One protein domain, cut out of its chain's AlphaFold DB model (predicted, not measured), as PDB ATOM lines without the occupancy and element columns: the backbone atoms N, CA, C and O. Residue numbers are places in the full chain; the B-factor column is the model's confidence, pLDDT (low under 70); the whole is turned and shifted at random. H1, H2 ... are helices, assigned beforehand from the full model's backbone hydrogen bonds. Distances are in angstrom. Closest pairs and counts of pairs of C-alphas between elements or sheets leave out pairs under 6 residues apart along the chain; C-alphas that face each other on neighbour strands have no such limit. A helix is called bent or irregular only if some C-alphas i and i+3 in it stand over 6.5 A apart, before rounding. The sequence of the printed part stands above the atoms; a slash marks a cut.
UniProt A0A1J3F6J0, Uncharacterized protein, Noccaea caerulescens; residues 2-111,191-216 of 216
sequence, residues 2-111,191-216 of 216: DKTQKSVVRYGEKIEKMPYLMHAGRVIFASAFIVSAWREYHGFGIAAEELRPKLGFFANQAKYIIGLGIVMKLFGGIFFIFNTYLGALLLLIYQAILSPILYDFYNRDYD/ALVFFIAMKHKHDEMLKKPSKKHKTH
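Overview. This is residues 2 to 111 and 191 to 216 of the 216 residues of an uncharacterized protein of Noccaea caerulescens (UniProt A0A1J3F6J0). H2, H3b and H4 lie lengthwise side by side as a narrow body, with the short arm H3a at one end. At the other end residues 2 to 21, including H1, stick out, and H5 leads to a tail, with residues 200 to 216 sticking out and adding length. The printed part has 136 residues with five named helices, H1 to H5 in order, and no named strand: all helix. It is only just loose, close to extended, with a radius of gyration of the C-alphas of 21.3 A and spans of 77 by 35 by 22 A.

Arrangement. Start at H1, residues 3 to 16, close but not clearly touching H2, residues 21 to 42; their closest C-alphas, Ile 15 and Leu 21, are 7.8 A apart. Next, H3, residues 44 to 81, is one helix by its hydrogen bonds but bent, with C-alphas 54 and 57 9.1 A apart; its arms are H3a, residues 44 to 54, and H3b, residues 57 to 81. H3b touches H2 at a shallow tilt of 28 degrees, opposite ways, closest at C-alphas Ala 30 and Gly 77, 4.5 A. H3b and H4, residues 85 to 102, form a helical hairpin, closest at C-alphas Gly 76 and Gly 87, 4.1 A. H5, residues 191 to 207, touches H4 with residues 192 to 196 alone, closest at C-alphas Ala 88 and Leu 192, 6.2 A. Every O i to N i+4 pair is within hydrogen-bond range in H1 and H5, against 16 of 18 in H2, 5 of 7 in H3a, 17 of 21 in H3b and 11 of 14 in H4.

Along the chain. Find C-alpha 3 at (53.535, -15.452, 18.757), where H1 begins. H2 covers 32.0 A and H3b 36.8 A. H5 ends at C-alpha 207, (40.087, -41.957, 23.727).

Size, cuts and confidence. Residues 112 to 190 are not printed; C-alphas 111 and 191 are 32.9 A apart. Confidence is under 70 at residues 4 to 17, 19, 97 to 111 and 201 to 216.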
ATOM      1  N   ASP A   2      56.226 -19.615  18.814       70.06
ATOM      2  CA  ASP A   2      56.147 -18.273  18.231       70.06
ATOM      3  C   ASP A   2      54.769 -17.621  18.501       70.06
ATOM      4  O   ASP A   2      53.763 -18.303  18.722       70.06
ATOM      5  N   LYS A   3      54.723 -16.286  18.525       70.81
ATOM      6  CA  LYS A   3      53.535 -15.452  18.757       70.81
ATOM      7  C   LYS A   3      52.416 -15.774  17.756       70.81
ATOM      8  O   LYS A   3      51.247 -15.789  18.146       70.81
ATOM      9  N   THR A   4      52.772 -16.097  16.510       60.81
ATOM     10  CA  THR A   4      51.829 -16.547  15.470       60.81
ATOM     11  C   THR A   4      51.246 -17.926  15.791       60.81
ATOM     12  O   THR A   4      50.040 -18.142  15.730       60.81
ATOM     13  N   GLN A   5      52.075 -18.852  16.266       58.47
ATOM     14  CA  GLN A   5      51.659 -20.199  16.640       58.47
ATOM     15  C   GLN A   5      50.710 -20.181  17.854       58.47
ATOM     16  O   GLN A   5      49.742 -20.937  17.909       58.47
ATOM     17  N   LYS A   6      50.934 -19.267  18.809       67.88
ATOM     18  CA  LYS A   6      50.031 -19.037  19.953       67.88
ATOM     19  C   LYS A   6      48.663 -18.490  19.540       67.88
ATOM     20  O   LYS A   6      47.672 -18.837  20.184       67.88
ATOM     21  N   SER A   7      48.585 -17.631  18.521       59.88
ATOM     22  CA  SER A   7      47.298 -17.088  18.069       59.88
ATOM     23  C   SER A   7      46.484 -18.152  17.336       59.88
ATOM     24  O   SER A   7      45.318 -18.345  17.674       59.88
ATOM     25  N   VAL A   8      47.105 -18.914  16.430       62.94
ATOM     26  CA  VAL A   8      46.451 -20.004  15.688       62.94
ATOM     27  C   VAL A   8      45.885 -21.062  16.637       62.94
ATOM     28  O   VAL A   8      44.728 -21.452  16.496       62.94
ATOM     29  N   VAL A   9      46.652 -21.468  17.656       68.06
ATOM     30  CA  VAL A   9      46.184 -22.433  18.668       68.06
ATOM     31  C   VAL A   9      45.001 -21.878  19.466       68.06
ATOM     32  O   VAL A   9      44.015 -22.582  19.652       68.06
ATOM     33  N   ARG A  10      45.042 -20.599  19.870       65.94
ATOM     34  CA  ARG A  10      43.951 -19.950  20.620       65.94
ATOM     35  C   ARG A  10      42.660 -19.844  19.803       65.94
ATOM     36  O   ARG A  10      41.575 -20.037  20.347       65.94
ATOM     37  N   TYR A  11      42.763 -19.514  18.515       61.12
ATOM     38  CA  TYR A  11      41.607 -19.479  17.618       61.12
ATOM     39  C   TYR A  11      41.060 -20.884  17.354       61.12
ATOM     40  O   TYR A  11      39.847 -21.067  17.416       61.12
ATOM     41  N   GLY A  12      41.934 -21.876  17.157       60.41
ATOM     42  CA  GLY A  12      41.548 -23.285  17.037       60.41
ATOM     43  C   GLY A  12      40.762 -23.776  18.253       60.41
ATOM     44  O   GLY A  12      39.652 -24.272  18.096       60.41
ATOM     45  N   GLU A  13      41.267 -23.518  19.464       61.94
ATOM     46  CA  GLU A  13      40.593 -23.861  20.727       61.94
ATOM     47  C   GLU A  13      39.224 -23.181  20.878       61.94
ATOM     48  O   GLU A  13      38.308 -23.733  21.484       61.94
ATOM     49  N   LYS A  14      39.070 -21.955  20.365       64.31
ATOM     50  CA  LYS A  14      37.814 -21.195  20.458       64.31
ATOM     51  C   LYS A  14      36.752 -21.727  19.491       64.31
ATOM     52  O   LYS A  14      35.576 -21.737  19.839       64.31
ATOM     53  N   ILE A  15      37.171 -22.169  18.306       61.28
ATOM     54  CA  ILE A  15      36.310 -22.802  17.296       61.28
ATOM     55  C   ILE A  15      35.909 -24.211  17.752       61.28
ATOM     56  O   ILE A  15      34.752 -24.595  17.614       61.28
ATOM     57  N   GLU A  16      36.834 -24.950  18.366       59.53
ATOM     58  CA  GLU A  16      36.589 -26.273  18.957       59.53
ATOM     59  C   GLU A  16      35.565 -26.219  20.104       59.53
ATOM     60  O   GLU A  16      34.748 -27.122  20.259       59.53
ATOM     61  N   LYS A  17      35.527 -25.108  20.852       62.50
ATOM     62  CA  LYS A  17      34.552 -24.852  21.928       62.50
ATOM     63  C   LYS A  17      33.151 -24.455  21.436       62.50
ATOM     64  O   LYS A  17      32.299 -24.175  22.274       62.50
ATOM     65  N   MET A  18      32.882 -24.416  20.124       70.31
ATOM     66  CA  MET A  18      31.538 -24.167  19.579       70.31
ATOM     67  C   MET A  18      30.831 -25.494  19.257       70.31
ATOM     68  O   MET A  18      30.925 -25.968  18.121       70.31
ATOM     69  N   PRO A  19      30.076 -26.089  20.203       63.59
ATOM     70  CA  PRO A  19      29.502 -27.429  20.040       63.59
ATOM     71  C   PRO A  19      28.578 -27.549  18.822       63.59
ATOM     72  O   PRO A  19      28.451 -28.623  18.250       63.59
ATOM     73  N   TYR A  20      27.971 -26.451  18.369       74.00
ATOM     74  CA  TYR A  20      27.005 -26.460  17.268       74.00
ATOM     75  C   TYR A  20      27.618 -26.243  15.882       74.00
ATOM     76  O   TYR A  20      26.961 -26.541  14.887       74.00
ATOM     77  N   LEU A  21      28.858 -25.751  15.781       77.12
ATOM     78  CA  LEU A  21      29.431 -25.337  14.495       77.12
ATOM     79  C   LEU A  21      29.605 -26.526  13.539       77.12
ATOM     80  O   LEU A  21      29.250 -26.448  12.363       77.12
ATOM     81  N   MET A  22      30.088 -27.658  14.058       71.75
ATOM     82  CA  MET A  22      30.280 -28.873  13.263       71.75
ATOM     83  C   MET A  22      28.943 -29.474  12.807       71.75
ATOM     84  O   MET A  22      28.819 -29.917  11.665       71.75
ATOM     85  N   HIS A  23      27.927 -29.463  13.675       79.25
ATOM     86  CA  HIS A  23      26.588 -29.957  13.348       79.25
ATOM     87  C   HIS A  23      25.883 -29.055  12.329       79.25
ATOM     88  O   HIS A  23      25.338 -29.561  11.351       79.25
ATOM     89  N   ALA A  24      25.967 -27.733  12.493       80.94
ATOM     90  CA  ALA A  24      25.425 -26.769  11.540       80.94
ATOM     91  C   ALA A  24      26.078 -26.916  10.156       80.94
ATOM     92  O   ALA A  24      25.375 -26.980   9.149       80.94
ATOM     93  N   GLY A  25      27.407 -27.071  10.103       81.50
ATOM     94  CA  GLY A  25      28.128 -27.323   8.853       81.50
ATOM     95  C   GLY A  25      27.651 -28.589   8.135       81.50
ATOM     96  O   GLY A  25      27.470 -28.574   6.920       81.50
ATOM     97  N   ARG A  26      27.365 -29.666   8.875       84.69
ATOM     98  CA  ARG A  26      26.822 -30.911   8.305       84.69
ATOM     99  C   ARG A  26      25.408 -30.756   7.772       84.69
ATOM    100  O   ARG A  26      25.123 -31.279   6.702       84.69
ATOM    101  N   VAL A  27      24.543 -30.042   8.490       87.12
ATOM    102  CA  VAL A  27      23.163 -29.778   8.055       87.12
ATOM    103  C   VAL A  27      23.158 -28.936   6.779       87.12
ATOM    104  O   VAL A  27      22.480 -29.290   5.816       87.12
ATOM    105  N   ILE A  28      23.960 -27.869   6.736       83.00
ATOM    106  CA  ILE A  28      24.103 -27.015   5.548       83.00
ATOM    107  C   ILE A  28      24.675 -27.814   4.372       83.00
ATOM    108  O   ILE A  28      24.209 -27.677   3.248       83.00
ATOM    109  N   PHE A  29      25.660 -28.677   4.616       85.12
ATOM    110  CA  PHE A  29      26.244 -29.500   3.562       85.12
ATOM    111  C   PHE A  29      25.263 -30.567   3.046       85.12
ATOM    112  O   PHE A  29      25.078 -30.700   1.838       85.12
ATOM    113  N   ALA A  30      24.584 -31.293   3.939       87.62
ATOM    114  CA  ALA A  30      23.601 -32.317   3.584       87.62
ATOM    115  C   ALA A  30      22.388 -31.742   2.840       87.62
ATOM    116  O   ALA A  30      21.855 -32.395   1.939       87.62
ATOM    117  N   SER A  31      21.965 -30.517   3.177       86.25
ATOM    118  CA  SER A  31      20.832 -29.865   2.517       86.25
ATOM    119  C   SER A  31      21.077 -29.676   1.020       86.25
ATOM    120  O   SER A  31      20.153 -29.873   0.236       86.25
ATOM    121  N   ALA A  32      22.319 -29.409   0.595       85.69
ATOM    122  CA  ALA A  32      22.658 -29.294  -0.821       85.69
ATOM    123  C   ALA A  32      22.342 -30.588  -1.595       85.69
ATOM    124  O   ALA A  32      21.762 -30.531  -2.682       85.69
ATOM    125  N   PHE A  33      22.657 -31.754  -1.019       87.25
ATOM    126  CA  PHE A  33      22.368 -33.056  -1.628       87.25
ATOM    127  C   PHE A  33      20.875 -33.381  -1.607       87.25
ATOM    128  O   PHE A  33      20.341 -33.829  -2.621       87.25
ATOM    129  N   ILE A  34      20.185 -33.101  -0.497       88.25
ATOM    130  CA  ILE A  34      18.740 -33.338  -0.360       88.25
ATOM    131  C   ILE A  34      17.950 -32.459  -1.340       88.25
ATOM    132  O   ILE A  34      17.089 -32.955  -2.060       88.25
ATOM    133  N   VAL A  35      18.284 -31.170  -1.442       87.12
ATOM    134  CA  VAL A  35      17.661 -30.243  -2.402       87.12
ATOM    135  C   VAL A  35      17.985 -30.638  -3.848       87.12
ATOM    136  O   VAL A  35      17.138 -30.497  -4.730       87.12
ATOM    137  N   SER A  36      19.189 -31.154  -4.127       85.12
ATOM    138  CA  SER A  36      19.512 -31.717  -5.450       85.12
ATOM    139  C   SER A  36      18.624 -32.918  -5.778       85.12
ATOM    140  O   SER A  36      18.017 -32.950  -6.844       85.12
ATOM    141  N   ALA A  37      18.496 -33.865  -4.844       86.69
ATOM    142  CA  ALA A  37      17.666 -35.057  -5.004       86.69
ATOM    143  C   ALA A  37      16.189 -34.701  -5.213       86.69
ATOM    144  O   ALA A  37      15.533 -35.272  -6.078       86.69
ATOM    145  N   TRP A  38      15.684 -33.712  -4.471       86.94
ATOM    146  CA  TRP A  38      14.325 -33.206  -4.630       86.94
ATOM    147  C   TRP A  38      14.073 -32.656  -6.036       86.94
ATOM    148  O   TRP A  38      13.073 -33.002  -6.664       86.94
ATOM    149  N   ARG A  39      14.990 -31.834  -6.565       85.12
ATOM    150  CA  ARG A  39      14.870 -31.292  -7.928       85.12
ATOM    151  C   ARG A  39      14.880 -32.393  -8.986       85.12
ATOM    152  O   ARG A  39      14.039 -32.385  -9.879       85.12
ATOM    153  N   GLU A  40      15.785 -33.355  -8.861       81.88
ATOM    154  CA  GLU A  40      15.874 -34.484  -9.792       81.88
ATOM    155  C   GLU A  40      14.675 -35.428  -9.708       81.88
ATOM    156  O   GLU A  40      14.265 -35.968 -10.727       81.88
ATOM    157  N   TYR A  41      14.066 -35.584  -8.533       86.88
ATOM    158  CA  TYR A  41      12.831 -36.350  -8.378       86.88
ATOM    159  C   TYR A  41      11.671 -35.738  -9.176       86.88
ATOM    160  O   TYR A  41      10.943 -36.457  -9.854       86.88
ATOM    161  N   HIS A  42      11.539 -34.408  -9.171       87.62
ATOM    162  CA  HIS A  42      10.506 -33.722  -9.959       87.62
ATOM    163  C   HIS A  42      10.784 -33.794 -11.468       87.62
ATOM    164  O   HIS A  42       9.852 -33.850 -12.264       87.62
ATOM    165  N   GLY A  43      12.060 -33.827 -11.864       84.50
ATOM    166  CA  GLY A  43      12.501 -33.976 -13.255       84.50
ATOM    167  C   GLY A  43      12.776 -35.418 -13.691       84.50
ATOM    168  O   GLY A  43      13.379 -35.620 -14.743       84.50
ATOM    169  N   PHE A  44      12.376 -36.418 -12.901       81.88
ATOM    170  CA  PHE A  44      12.877 -37.792 -13.006       81.88
ATOM    171  C   PHE A  44      12.685 -38.420 -14.393       81.88
ATOM    172  O   PHE A  44      13.613 -39.013 -14.941       81.88
ATOM    173  N   GLY A  45      11.487 -38.280 -14.969       80.38
ATOM    174  CA  GLY A  45      11.166 -38.848 -16.281       80.38
ATOM    175  C   GLY A  45      12.010 -38.239 -17.399       80.38
ATOM    176  O   GLY A  45      12.595 -38.973 -18.189       80.38
ATOM    177  N   ILE A  46      12.142 -36.912 -17.394       82.44
ATOM    178  CA  ILE A  46      12.905 -36.152 -18.392       82.44
ATOM    179  C   ILE A  46      14.397 -36.494 -18.287       82.44
ATOM    180  O   ILE A  46      15.036 -36.798 -19.289       82.44
ATOM    181  N   ALA A  47      14.939 -36.534 -17.068       80.19
ATOM    182  CA  ALA A  47      16.341 -36.868 -16.833       80.19
ATOM    183  C   ALA A  47      16.679 -38.312 -17.249       80.19
ATOM    184  O   ALA A  47      17.755 -38.580 -17.782       80.19
ATOM    185  N   ALA A  48      15.751 -39.253 -17.044       83.12
ATOM    186  CA  ALA A  48      15.923 -40.627 -17.502       83.12
ATOM    187  C   ALA A  48      15.871 -40.743 -19.032       83.12
ATOM    188  O   ALA A  48      16.625 -41.535 -19.595       83.12
ATOM    189  N   GLU A  49      15.012 -39.973 -19.705       84.31
ATOM    190  CA  GLU A  49      14.943 -39.945 -21.170       84.31
ATOM    191  C   GLU A  49      16.185 -39.314 -21.803       84.31
ATOM    192  O   GLU A  49      16.682 -39.841 -22.796       84.31
ATOM    193  N   GLU A  50      16.747 -38.271 -21.190       81.81
ATOM    194  CA  GLU A  50      18.001 -37.651 -21.632       81.81
ATOM    195  C   GLU A  50      19.213 -38.583 -21.448       81.81
ATOM    196  O   GLU A  50      20.108 -38.633 -22.294       81.81
ATOM    197  N   LEU A  51      19.239 -39.362 -20.361       78.88
ATOM    198  CA  LEU A  51      20.323 -40.306 -20.069       78.88
ATOM    199  C   LEU A  51      20.233 -41.590 -20.912       78.88
ATOM    200  O   LEU A  51      21.246 -42.227 -21.204       78.88
ATOM    201  N   ARG A  52      19.023 -41.986 -21.317       82.94
ATOM    202  CA  ARG A  52      18.756 -43.237 -22.039       82.94
ATOM    203  C   ARG A  52      19.600 -43.431 -23.309       82.94
ATOM    204  O   ARG A  52      20.213 -44.495 -23.405       82.94
ATOM    205  N   PRO A  53      19.689 -42.479 -24.261       81.88
ATOM    206  CA  PRO A  53      20.534 -42.646 -25.445       81.88
ATOM    207  C   PRO A  53      22.037 -42.686 -25.115       81.88
ATOM    208  O   PRO A  53      22.805 -43.250 -25.887       81.88
ATOM    209  N   LYS A  54      22.459 -42.150 -23.960       74.25
ATOM    210  CA  LYS A  54      23.872 -42.055 -23.546       74.25
ATOM    211  C   LYS A  54      24.415 -43.333 -22.904       74.25
ATOM    212  O   LYS A  54      25.620 -43.547 -22.869       74.25
ATOM    213  N   LEU A  55      23.537 -44.195 -22.394       74.81
ATOM    214  CA  LEU A  55      23.913 -45.431 -21.699       74.81
ATOM    215  C   LEU A  55      24.152 -46.629 -22.631       74.81
ATOM    216  O   LEU A  55      24.564 -47.691 -22.157       74.81
ATOM    217  N   GLY A  56      23.873 -46.491 -23.933       78.81
ATOM    218  CA  GLY A  56      24.043 -47.557 -24.922       78.81
ATOM    219  C   GLY A  56      23.348 -48.853 -24.494       78.81
ATOM    220  O   GLY A  56      22.125 -48.901 -24.359       78.81
ATOM    221  N   PHE A  57      24.135 -49.897 -24.215       76.19
ATOM    222  CA  PHE A  57      23.644 -51.199 -23.743       76.19
ATOM    223  C   PHE A  57      22.788 -51.114 -22.462       76.19
ATOM    224  O   PHE A  57      21.865 -51.905 -22.276       76.19
ATOM    225  N   PHE A  58      23.031 -50.122 -21.599       77.62
ATOM    226  CA  PHE A  58      22.286 -49.916 -20.354       77.62
ATOM    227  C   PHE A  58      21.112 -48.930 -20.491       77.62
ATOM    228  O   PHE A  58      20.561 -48.497 -19.480       77.62
ATOM    229  N   ALA A  59      20.680 -48.579 -21.708       79.94
ATOM    230  CA  ALA A  59      19.577 -47.636 -21.945       79.94
ATOM    231  C   ALA A  59      18.299 -47.981 -21.153       79.94
ATOM    232  O   ALA A  59      17.671 -47.110 -20.545       79.94
ATOM    233  N   ASN A  60      17.951 -49.267 -21.071       85.31
ATOM    234  CA  ASN A  60      16.782 -49.740 -20.320       85.31
ATOM    235  C   ASN A  60      16.919 -49.550 -18.797       85.31
ATOM    236  O   ASN A  60      15.931 -49.640 -18.070       85.31
ATOM    237  N   GLN A  61      18.131 -49.263 -18.312       86.69
ATOM    238  CA  GLN A  61      18.440 -49.060 -16.901       86.69
ATOM    239  C   GLN A  61      18.486 -47.584 -16.477       86.69
ATOM    240  O   GLN A  61      18.633 -47.307 -15.287       86.69
ATOM    241  N   ALA A  62      18.295 -46.633 -17.400       85.25
ATOM    242  CA  ALA A  62      18.399 -45.195 -17.127       85.25
ATOM    243  C   ALA A  62      17.550 -44.735 -15.927       85.25
ATOM    244  O   ALA A  62      18.045 -44.047 -15.035       85.25
ATOM    245  N   LYS A  63      16.289 -45.188 -15.853       86.62
ATOM    246  CA  LYS A  63      15.379 -44.882 -14.735       86.62
ATOM    247  C   LYS A  63      15.923 -45.388 -13.396       86.62
ATOM    248  O   LYS A  63      15.841 -44.681 -12.396       86.62
ATOM    249  N   TYR A  64      16.505 -46.587 -13.374       88.19
ATOM    250  CA  TYR A  64      17.075 -47.162 -12.158       88.19
ATOM    251  C   TYR A  64      18.340 -46.426 -11.723       88.19
ATOM    252  O   TYR A  64      18.510 -46.190 -10.534       88.19
ATOM    253  N   ILE A  65      19.193 -46.005 -12.660       85.75
ATOM    254  CA  ILE A  65      20.423 -45.255 -12.355       85.75
ATOM    255  C   ILE A  65      20.094 -43.873 -11.779       85.75
ATOM    256  O   ILE A  65      20.635 -43.493 -10.739       85.75
ATOM    257  N   ILE A  66      19.163 -43.143 -12.403       85.00
ATOM    258  CA  ILE A  66      18.688 -41.847 -11.892       85.00
ATOM    259  C   ILE A  66      18.048 -42.036 -10.511       85.00
ATOM    260  O   ILE A  66      18.354 -41.305  -9.567       85.00
ATOM    261  N   GLY A  67      17.194 -43.056 -10.371       88.94
ATOM    262  CA  GLY A  67      16.488 -43.349  -9.125       88.94
ATOM    263  C   GLY A  67      17.454 -43.694  -7.999       88.94
ATOM    264  O   GLY A  67      17.340 -43.162  -6.897       88.94
ATOM    265  N   LEU A  68      18.467 -44.508  -8.300       89.69
ATOM    266  CA  LEU A  68      19.547 -44.842  -7.381       89.69
ATOM    267  C   LEU A  68      20.306 -43.586  -6.939       89.69
ATOM    268  O   LEU A  68      20.575 -43.430  -5.753       89.69
ATOM    269  N   GLY A  69      20.586 -42.653  -7.851       87.44
ATOM    270  CA  GLY A  69      21.237 -41.385  -7.515       87.44
ATOM    271  C   GLY A  69      20.436 -40.519  -6.557       87.44
ATOM    272  O   GLY A  69      20.987 -39.997  -5.586       87.44
ATOM    273  N   ILE A  70      19.131 -40.397  -6.796       88.81
ATOM    274  CA  ILE A  70      18.209 -39.671  -5.915       88.81
ATOM    275  C   ILE A  70      18.196 -40.311  -4.522       88.81
ATOM    276  O   ILE A  70      18.377 -39.612  -3.523       88.81
ATOM    277  N   VAL A  71      18.054 -41.639  -4.454       93.12
ATOM    278  CA  VAL A  71      18.047 -42.411  -3.202       93.12
ATOM    279  C   VAL A  71      19.370 -42.244  -2.451       93.12
ATOM    280  O   VAL A  71      19.360 -41.905  -1.268       93.12
ATOM    281  N   MET A  72      20.517 -42.397  -3.119       89.75
ATOM    282  CA  MET A  72      21.837 -42.241  -2.494       89.75
ATOM    283  C   MET A  72      22.061 -40.833  -1.942       89.75
ATOM    284  O   MET A  72      22.614 -40.695  -0.852       89.75
ATOM    285  N   LYS A  73      21.600 -39.788  -2.639       90.19
ATOM    286  CA  LYS A  73      21.679 -38.403  -2.151       90.19
ATOM    287  C   LYS A  73      20.784 -38.159  -0.938       90.19
ATOM    288  O   LYS A  73      21.236 -37.540   0.024       90.19
ATOM    289  N   LEU A  74      19.549 -38.665  -0.959       93.00
ATOM    290  CA  LEU A  74      18.603 -38.546   0.155       93.00
ATOM    291  C   LEU A  74      19.095 -39.287   1.402       93.00
ATOM    292  O   LEU A  74      19.309 -38.666   2.442       93.00
ATOM    293  N   PHE A  75      19.329 -40.596   1.296       92.81
ATOM    294  CA  PHE A  75      19.784 -41.410   2.427       92.81
ATOM    295  C   PHE A  75      21.192 -41.020   2.878       92.81
ATOM    296  O   PHE A  75      21.452 -40.939   4.077       92.81
ATOM    297  N   GLY A  76      22.083 -40.712   1.934       90.88
ATOM    298  CA  GLY A  76      23.438 -40.253   2.227       90.88
ATOM    299  C   GLY A  76      23.426 -38.934   2.990       90.88
ATOM    300  O   GLY A  76      24.083 -38.827   4.022       90.88
ATOM    301  N   GLY A  77      22.617 -37.964   2.549       90.00
ATOM    302  CA  GLY A  77      22.430 -36.685   3.234       90.00
ATOM    303  C   GLY A  77      21.860 -36.844   4.644       90.00
ATOM    304  O   GLY A  77      22.421 -36.297   5.593       90.00
ATOM    305  N   ILE A  78      20.798 -37.640   4.810       92.31
ATOM    306  CA  ILE A  78      20.170 -37.888   6.119       92.31
ATOM    307  C   ILE A  78      21.158 -38.563   7.079       92.31
ATOM    308  O   ILE A  78      21.386 -38.068   8.182       92.31
ATOM    309  N   PHE A  79      21.809 -39.654   6.667       90.31
ATOM    310  CA  PHE A  79      22.785 -40.354   7.509       90.31
ATOM    311  C   PHE A  79      24.037 -39.518   7.795       90.31
ATOM    312  O   PHE A  79      24.644 -39.644   8.862       90.31
ATOM    313  N   PHE A  80      24.417 -38.621   6.885       89.00
ATOM    314  CA  PHE A  80      25.535 -37.710   7.103       89.00
ATOM    315  C   PHE A  80      25.264 -36.714   8.244       89.00
ATOM    316  O   PHE A  80      26.165 -36.442   9.043       89.00
ATOM    317  N   ILE A  81      24.022 -36.231   8.390       87.62
ATOM    318  CA  ILE A  81      23.618 -35.351   9.503       87.62
ATOM    319  C   ILE A  81      23.849 -36.043  10.856       87.62
ATOM    320  O   ILE A  81      24.411 -35.437  11.772       87.62
ATOM    321  N   PHE A  82      23.517 -37.333  10.958       84.75
ATOM    322  CA  PHE A  82      23.695 -38.149  12.168       84.75
ATOM    323  C   PHE A  82      25.139 -38.618  12.413       84.75
ATOM    324  O   PHE A  82      25.374 -39.511  13.226       84.75
ATOM    325  N   ASN A  83      26.133 -38.022  11.743       75.19
ATOM    326  CA  ASN A  83      27.551 -38.368  11.892       75.19
ATOM    327  C   ASN A  83      27.878 -39.827  11.516       75.19
ATOM    328  O   ASN A  83      28.858 -40.415  12.000       75.19
ATOM    329  N   THR A  84      27.060 -40.448  10.668       78.56
ATOM    330  CA  THR A  84      27.292 -41.825  10.246       78.56
ATOM    331  C   THR A  84      28.329 -41.843   9.126       78.56
ATOM    332  O   THR A  84      28.161 -41.193   8.097       78.56
ATOM    333  N   TYR A  85      29.399 -42.628   9.303       81.69
ATOM    334  CA  TYR A  85      30.425 -42.822   8.266       81.69
ATOM    335  C   TYR A  85      29.808 -43.350   6.962       81.69
ATOM    336  O   TYR A  85      30.176 -42.912   5.877       81.69
ATOM    337  N   LEU A  86      28.788 -44.208   7.090       85.06
ATOM    338  CA  LEU A  86      27.986 -44.714   5.977       85.06
ATOM    339  C   LEU A  86      27.356 -43.593   5.142       85.06
ATOM    340  O   LEU A  86      27.364 -43.693   3.922       85.06
ATOM    341  N   GLY A  87      26.860 -42.515   5.761       86.31
ATOM    342  CA  GLY A  87      26.266 -41.392   5.029       86.31
ATOM    343  C   GLY A  87      27.289 -40.660   4.162       86.31
ATOM    344  O   GLY A  87      27.047 -40.422   2.981       86.31
ATOM    345  N   ALA A  88      28.473 -40.381   4.719       86.56
ATOM    346  CA  ALA A  88      29.567 -39.759   3.975       86.56
ATOM    347  C   ALA A  88      30.061 -40.651   2.824       86.56
ATOM    348  O   ALA A  88      30.258 -40.174   1.710       86.56
ATOM    349  N   LEU A  89      30.223 -41.952   3.082       85.12
ATOM    350  CA  LEU A  89      30.659 -42.924   2.084       85.12
ATOM    351  C   LEU A  89      29.635 -43.069   0.950       85.12
ATOM    352  O   LEU A  89      30.021 -43.104  -0.214       85.12
ATOM    353  N   LEU A  90      28.337 -43.076   1.261       87.62
ATOM    354  CA  LEU A  90      27.281 -43.148   0.252       87.62
ATOM    355  C   LEU A  90      27.286 -41.915  -0.670       87.62
ATOM    356  O   LEU A  90      27.171 -42.059  -1.887       87.62
ATOM    357  N   LEU A  91      27.497 -40.718  -0.106       86.75
ATOM    358  CA  LEU A  91      27.658 -39.478  -0.875       86.75
ATOM    359  C   LEU A  91      28.945 -39.474  -1.719       86.75
ATOM    360  O   LEU A  91      28.927 -38.985  -2.847       86.75
ATOM    361  N   LEU A  92      30.041 -40.053  -1.215       85.25
ATOM    362  CA  LEU A  92      31.284 -40.214  -1.977       85.25
ATOM    363  C   LEU A  92      31.123 -41.181  -3.155       85.25
ATOM    364  O   LEU A  92      31.581 -40.867  -4.249       85.25
ATOM    365  N   ILE A  93      30.444 -42.318  -2.967       81.75
ATOM    366  CA  ILE A  93      30.160 -43.258  -4.064       81.75
ATOM    367  C   ILE A  93      29.289 -42.582  -5.127       81.75
ATOM    368  O   ILE A  93      29.588 -42.681  -6.320       81.75
ATOM    369  N   TYR A  94      28.250 -41.852  -4.706       84.00
ATOM    370  CA  TYR A  94      27.425 -41.065  -5.621       84.00
ATOM    371  C   TYR A  94      28.283 -40.091  -6.453       84.00
ATOM    372  O   TYR A  94      28.143 -40.029  -7.674       84.00
ATOM    373  N   GLN A  95      29.215 -39.383  -5.813       81.38
ATOM    374  CA  GLN A  95      30.069 -38.403  -6.479       81.38
ATOM    375  C   GLN A  95      31.110 -39.039  -7.411       81.38
ATOM    376  O   GLN A  95      31.408 -38.482  -8.464       81.38
ATOM    377  N   ALA A  96      31.671 -40.188  -7.032       75.38
ATOM    378  CA  ALA A  96      32.757 -40.831  -7.767       75.38
ATOM    379  C   ALA A  96      32.275 -41.622  -8.990       75.38
ATOM    380  O   ALA A  96      32.981 -41.680  -9.991       75.38
ATOM    381  N   ILE A  97      31.088 -42.232  -8.913       68.12
ATOM    382  CA  ILE A  97      30.602 -43.157  -9.948       68.12
ATOM    383  C   ILE A  97      29.390 -42.578 -10.667       68.12
ATOM    384  O   ILE A  97      29.347 -42.547 -11.893       68.12
ATOM    385  N   LEU A  98      28.408 -42.080  -9.919       67.56
ATOM    386  CA  LEU A  98      27.140 -41.658 -10.502       67.56
ATOM    387  C   LEU A  98      27.217 -40.266 -11.127       67.56
ATOM    388  O   LEU A  98      26.674 -40.062 -12.206       67.56
ATOM    389  N   SER A  99      27.912 -39.317 -10.494       65.12
ATOM    390  CA  SER A  99      28.046 -37.956 -11.029       65.12
ATOM    391  C   SER A  99      28.705 -37.924 -12.420       65.12
ATOM    392  O   SER A  99      28.176 -37.237 -13.288       65.12
ATOM    393  N   PRO A 100      29.794 -38.665 -12.707       64.75
ATOM    394  CA  PRO A 100      30.376 -38.706 -14.052       64.75
ATOM    395  C   PRO A 100      29.470 -39.343 -15.114       64.75
ATOM    396  O   PRO A 100      29.479 -38.898 -16.259       64.75
ATOM    397  N   ILE A 101      28.682 -40.357 -14.733       62.06
ATOM    398  CA  ILE A 101      27.710 -41.027 -15.613       62.06
ATOM    399  C   ILE A 101      26.529 -40.094 -15.914       62.06
ATOM    400  O   ILE A 101      26.107 -39.974 -17.059       62.06
ATOM    401  N   LEU A 102      26.018 -39.398 -14.896       59.16
ATOM    402  CA  LEU A 102      24.880 -38.480 -15.003       59.16
ATOM    403  C   LEU A 102      25.228 -37.183 -15.740       59.16
ATOM    404  O   LEU A 102      24.418 -36.682 -16.513       59.16
ATOM    405  N   TYR A 103      26.423 -36.635 -15.508       58.16
ATOM    406  CA  TYR A 103      26.880 -35.385 -16.125       58.16
ATOM    407  C   TYR A 103      27.672 -35.582 -17.417       58.16
ATOM    408  O   TYR A 103      28.249 -34.613 -17.916       58.16
ATOM    409  N   ASP A 104      27.661 -36.797 -17.972       58.78
ATOM    410  CA  ASP A 104      28.158 -37.059 -19.322       58.78
ATOM    411  C   ASP A 104      29.654 -36.729 -19.491       58.78
ATOM    412  O   ASP A 104      30.101 -36.168 -20.492       58.78
ATOM    413  N   PHE A 105      30.455 -37.018 -18.458       53.19
ATOM    414  CA  PHE A 105      31.890 -36.706 -18.474       53.19
ATOM    415  C   PHE A 105      32.682 -37.636 -19.404       53.19
ATOM    416  O   PHE A 105      33.748 -37.251 -19.879       53.19
ATOM    417  N   TYR A 106      32.169 -38.845 -19.652       47.25
ATOM    418  CA  TYR A 106      32.873 -39.902 -20.381       47.25
ATOM    419  C   TYR A 106      32.520 -40.000 -21.867       47.25
ATOM    420  O   TYR A 106      33.340 -40.502 -22.626       47.25
ATOM    421  N   ASN A 107      31.343 -39.528 -22.288       52.41
ATOM    422  CA  ASN A 107      30.871 -39.662 -23.670       52.41
ATOM    423  C   ASN A 107      31.012 -38.365 -24.478       52.41
ATOM    424  O   ASN A 107      30.365 -38.189 -25.508       52.41
ATOM    425  N   ARG A 108      31.831 -37.425 -23.996       54.38
ATOM    426  CA  ARG A 108      32.124 -36.220 -24.755       54.38
ATOM    427  C   ARG A 108      33.289 -36.509 -25.692       54.38
ATOM    428  O   ARG A 108      34.425 -36.663 -25.236       54.38
ATOM    429  N   ASP A 109      32.992 -36.550 -26.985       51.38
ATOM    430  CA  ASP A 109      33.987 -36.454 -28.048       51.38
ATOM    431  C   ASP A 109      34.615 -35.059 -27.967       51.38
ATOM    432  O   ASP A 109      34.209 -34.113 -28.636       51.38
ATOM    433  N   TYR A 110      35.571 -34.882 -27.054       57.31
ATOM    434  CA  TYR A 110      36.462 -33.740 -27.161       57.31
ATOM    435  C   TYR A 110      37.222 -33.913 -28.458       57.31
ATOM    436  O   TYR A 110      37.705 -35.010 -28.741       57.31
ATOM    437  N   ASP A 111      37.323 -32.829 -29.216       63.97
ATOM    438  CA  ASP A 111      38.033 -32.793 -30.479       63.97
ATOM    439  C   ASP A 111      39.522 -33.100 -30.239       63.97
ATOM    440  O   ASP A 111      40.350 -32.229 -29.941       63.97
ATOM    441  N   ALA A 191      35.560 -31.770   1.092       82.81
ATOM    442  CA  ALA A 191      34.744 -31.492   2.269       82.81
ATOM    443  C   ALA A 191      34.309 -32.779   2.992       82.81
ATOM    444  O   ALA A 191      34.461 -32.879   4.210       82.81
ATOM    445  N   LEU A 192      33.821 -33.788   2.263       82.50
ATOM    446  CA  LEU A 192      33.424 -35.082   2.835       82.50
ATOM    447  C   LEU A 192      34.598 -35.792   3.522       82.50
ATOM    448  O   LEU A 192      34.469 -36.233   4.666       82.50
ATOM    449  N   VAL A 193      35.756 -35.853   2.860       82.50
ATOM    450  CA  VAL A 193      36.985 -36.437   3.420       82.50
ATOM    451  C   VAL A 193      37.447 -35.658   4.651       82.50
ATOM    452  O   VAL A 193      37.809 -36.265   5.658       82.50
ATOM    453  N   PHE A 194      37.365 -34.327   4.623       81.12
ATOM    454  CA  PHE A 194      37.690 -33.482   5.769       81.12
ATOM    455  C   PHE A 194      36.780 -33.772   6.974       81.12
ATOM    456  O   PHE A 194      37.271 -33.922   8.093       81.12
ATOM    457  N   PHE A 195      35.470 -33.945   6.768       80.19
ATOM    458  CA  PHE A 195      34.545 -34.331   7.842       80.19
ATOM    459  C   PHE A 195      34.833 -35.723   8.416       80.19
ATOM    460  O   PHE A 195      34.736 -35.908   9.633       80.19
ATOM    461  N   ILE A 196      35.210 -36.686   7.571       80.62
ATOM    462  CA  ILE A 196      35.637 -38.024   8.003       80.62
ATOM    463  C   ILE A 196      36.919 -37.933   8.844       80.62
ATOM    464  O   ILE A 196      36.980 -38.491   9.940       80.62
ATOM    465  N   ALA A 197      37.922 -37.197   8.364       76.88
ATOM    466  CA  ALA A 197      39.199 -37.026   9.050       76.88
ATOM    467  C   ALA A 197      39.033 -36.318  10.404       76.88
ATOM    468  O   ALA A 197      39.615 -36.738  11.406       76.88
ATOM    469  N   MET A 198      38.187 -35.282  10.467       74.88
ATOM    470  CA  MET A 198      37.854 -34.610  11.724       74.88
ATOM    471  C   MET A 198      37.182 -35.552  12.723       74.88
ATOM    472  O   MET A 198      37.504 -35.499  13.908       74.88
ATOM    473  N   LYS A 199      36.280 -36.429  12.265       70.12
ATOM    474  CA  LYS A 199      35.646 -37.424  13.137       70.12
ATOM    475  C   LYS A 199      36.686 -38.366  13.745       70.12
ATOM    476  O   LYS A 199      36.702 -38.530  14.959       70.12
ATOM    477  N   HIS A 200      37.577 -38.925  12.922       72.12
ATOM    478  CA  HIS A 200      38.636 -39.819  13.398       72.12
ATOM    479  C   HIS A 200      39.497 -39.153  14.479       72.12
ATOM    480  O   HIS A 200      39.719 -39.720  15.545       72.12
ATOM    481  N   LYS A 201      39.912 -37.904  14.240       67.75
ATOM    482  CA  LYS A 201      40.710 -37.123  15.191       67.75
ATOM    483  C   LYS A 201      39.961 -36.847  16.502       67.75
ATOM    484  O   LYS A 201      40.561 -36.926  17.569       67.75
ATOM    485  N   HIS A 202      38.667 -36.533  16.437       63.19
ATOM    486  CA  HIS A 202      37.845 -36.289  17.626       63.19
ATOM    487  C   HIS A 202      37.644 -37.571  18.454       63.19
ATOM    488  O   HIS A 202      37.783 -37.545  19.676       63.19
ATOM    489  N   ASP A 203      37.403 -38.711  17.800       64.00
ATOM    490  CA  ASP A 203      37.283 -40.013  18.468       64.00
ATOM    491  C   ASP A 203      38.612 -40.440  19.130       64.00
ATOM    492  O   ASP A 203      38.612 -40.995  20.229       64.00
ATOM    493  N   GLU A 204      39.763 -40.136  18.515       65.06
ATOM    494  CA  GLU A 204      41.090 -40.335  19.122       65.06
ATOM    495  C   GLU A 204      41.360 -39.401  20.311       65.06
ATOM    496  O   GLU A 204      41.978 -39.811  21.297       65.06
ATOM    497  N   MET A 205      40.903 -38.149  20.239       58.25
ATOM    498  CA  MET A 205      41.038 -37.176  21.327       58.25
ATOM    499  C   MET A 205      40.208 -37.570  22.550       58.25
ATOM    500  O   MET A 205      40.716 -37.482  23.666       58.25
ATOM    501  N   LEU A 206      38.989 -38.081  22.351       59.12
ATOM    502  CA  LEU A 206      38.151 -38.616  23.430       59.12
ATOM    503  C   LEU A 206      38.715 -39.911  24.040       59.12
ATOM    504  O   LEU A 206      38.499 -40.180  25.220       59.12
ATOM    505  N   LYS A 207      39.453 -40.712  23.259       59.78
ATOM    506  CA  LYS A 207      40.087 -41.957  23.727       59.78
ATOM    507  C   LYS A 207      41.406 -41.755  24.469       59.78
ATOM    508  O   LYS A 207      41.853 -42.696  25.122       59.78
ATOM    509  N   LYS A 208      42.053 -40.585  24.398       48.06
ATOM    510  CA  LYS A 208      43.245 -40.314  25.217       48.06
ATOM    511  C   LYS A 208      42.809 -40.122  26.675       48.06
ATOM    512  O   LYS A 208      42.224 -39.084  26.980       48.06
ATOM    513  N   PRO A 209      43.116 -41.052  27.604       44.50
ATOM    514  CA  PRO A 209      42.910 -40.773  29.015       44.50
ATOM    515  C   PRO A 209      43.759 -39.552  29.362       44.50
ATOM    516  O   PRO A 209      44.927 -39.480  28.961       44.50
ATOM    517  N   SER A 210      43.176 -38.582  30.073       46.38
ATOM    518  CA  SER A 210      43.917 -37.438  30.595       46.38
ATOM    519  C   SER A 210      45.183 -37.979  31.254       46.38
ATOM    520  O   SER A 210      45.095 -38.704  32.252       46.38
ATOM    521  N   LYS A 211      46.363 -37.687  30.697       43.56
ATOM    522  CA  LYS A 211      47.609 -37.916  31.422       43.56
ATOM    523  C   LYS A 211      47.527 -37.004  32.641       43.56
ATOM    524  O   LYS A 211      47.795 -35.812  32.532       43.56
ATOM    525  N   LYS A 212      47.066 -37.560  33.770       41.22
ATOM    526  CA  LYS A 212      47.128 -36.935  35.088       41.22
ATOM    527  C   LYS A 212      48.548 -36.415  35.235       41.22
ATOM    528  O   LYS A 212      49.500 -37.194  35.232       41.22
ATOM    529  N   HIS A 213      48.668 -35.100  35.325       41.66
ATOM    530  CA  HIS A 213      49.859 -34.458  35.833       41.66
ATOM    531  C   HIS A 213      49.987 -34.937  37.285       41.66
ATOM    532  O   HIS A 213      49.255 -34.481  38.159       41.66
ATOM    533  N   LYS A 214      50.816 -35.957  37.530       39.66
ATOM    534  CA  LYS A 214      51.327 -36.220  38.875       39.66
ATOM    535  C   LYS A 214      52.438 -35.200  39.093       39.66
ATOM    536  O   LYS A 214      53.565 -35.410  38.660       39.66
ATOM    537  N   THR A 215      52.079 -34.061  39.671       44.12
ATOM    538  CA  THR A 215      53.026 -33.190  40.365       44.12
ATOM    539  C   THR A 215      53.348 -33.818  41.713       44.12
ATOM    540  O   THR A 215      52.415 -34.038  42.480       44.12
ATOM    541  N   HIS A 216      54.648 -34.080  41.897       38.38
ATOM    542  CA  HIS A 216      55.413 -34.346  43.123       38.38
ATOM    543  C   HIS A 216      54.848 -35.334  44.149       38.38
ATOM    544  O   HIS A 216      53.871 -35.005  44.851       38.38
TER     545      HIS A 216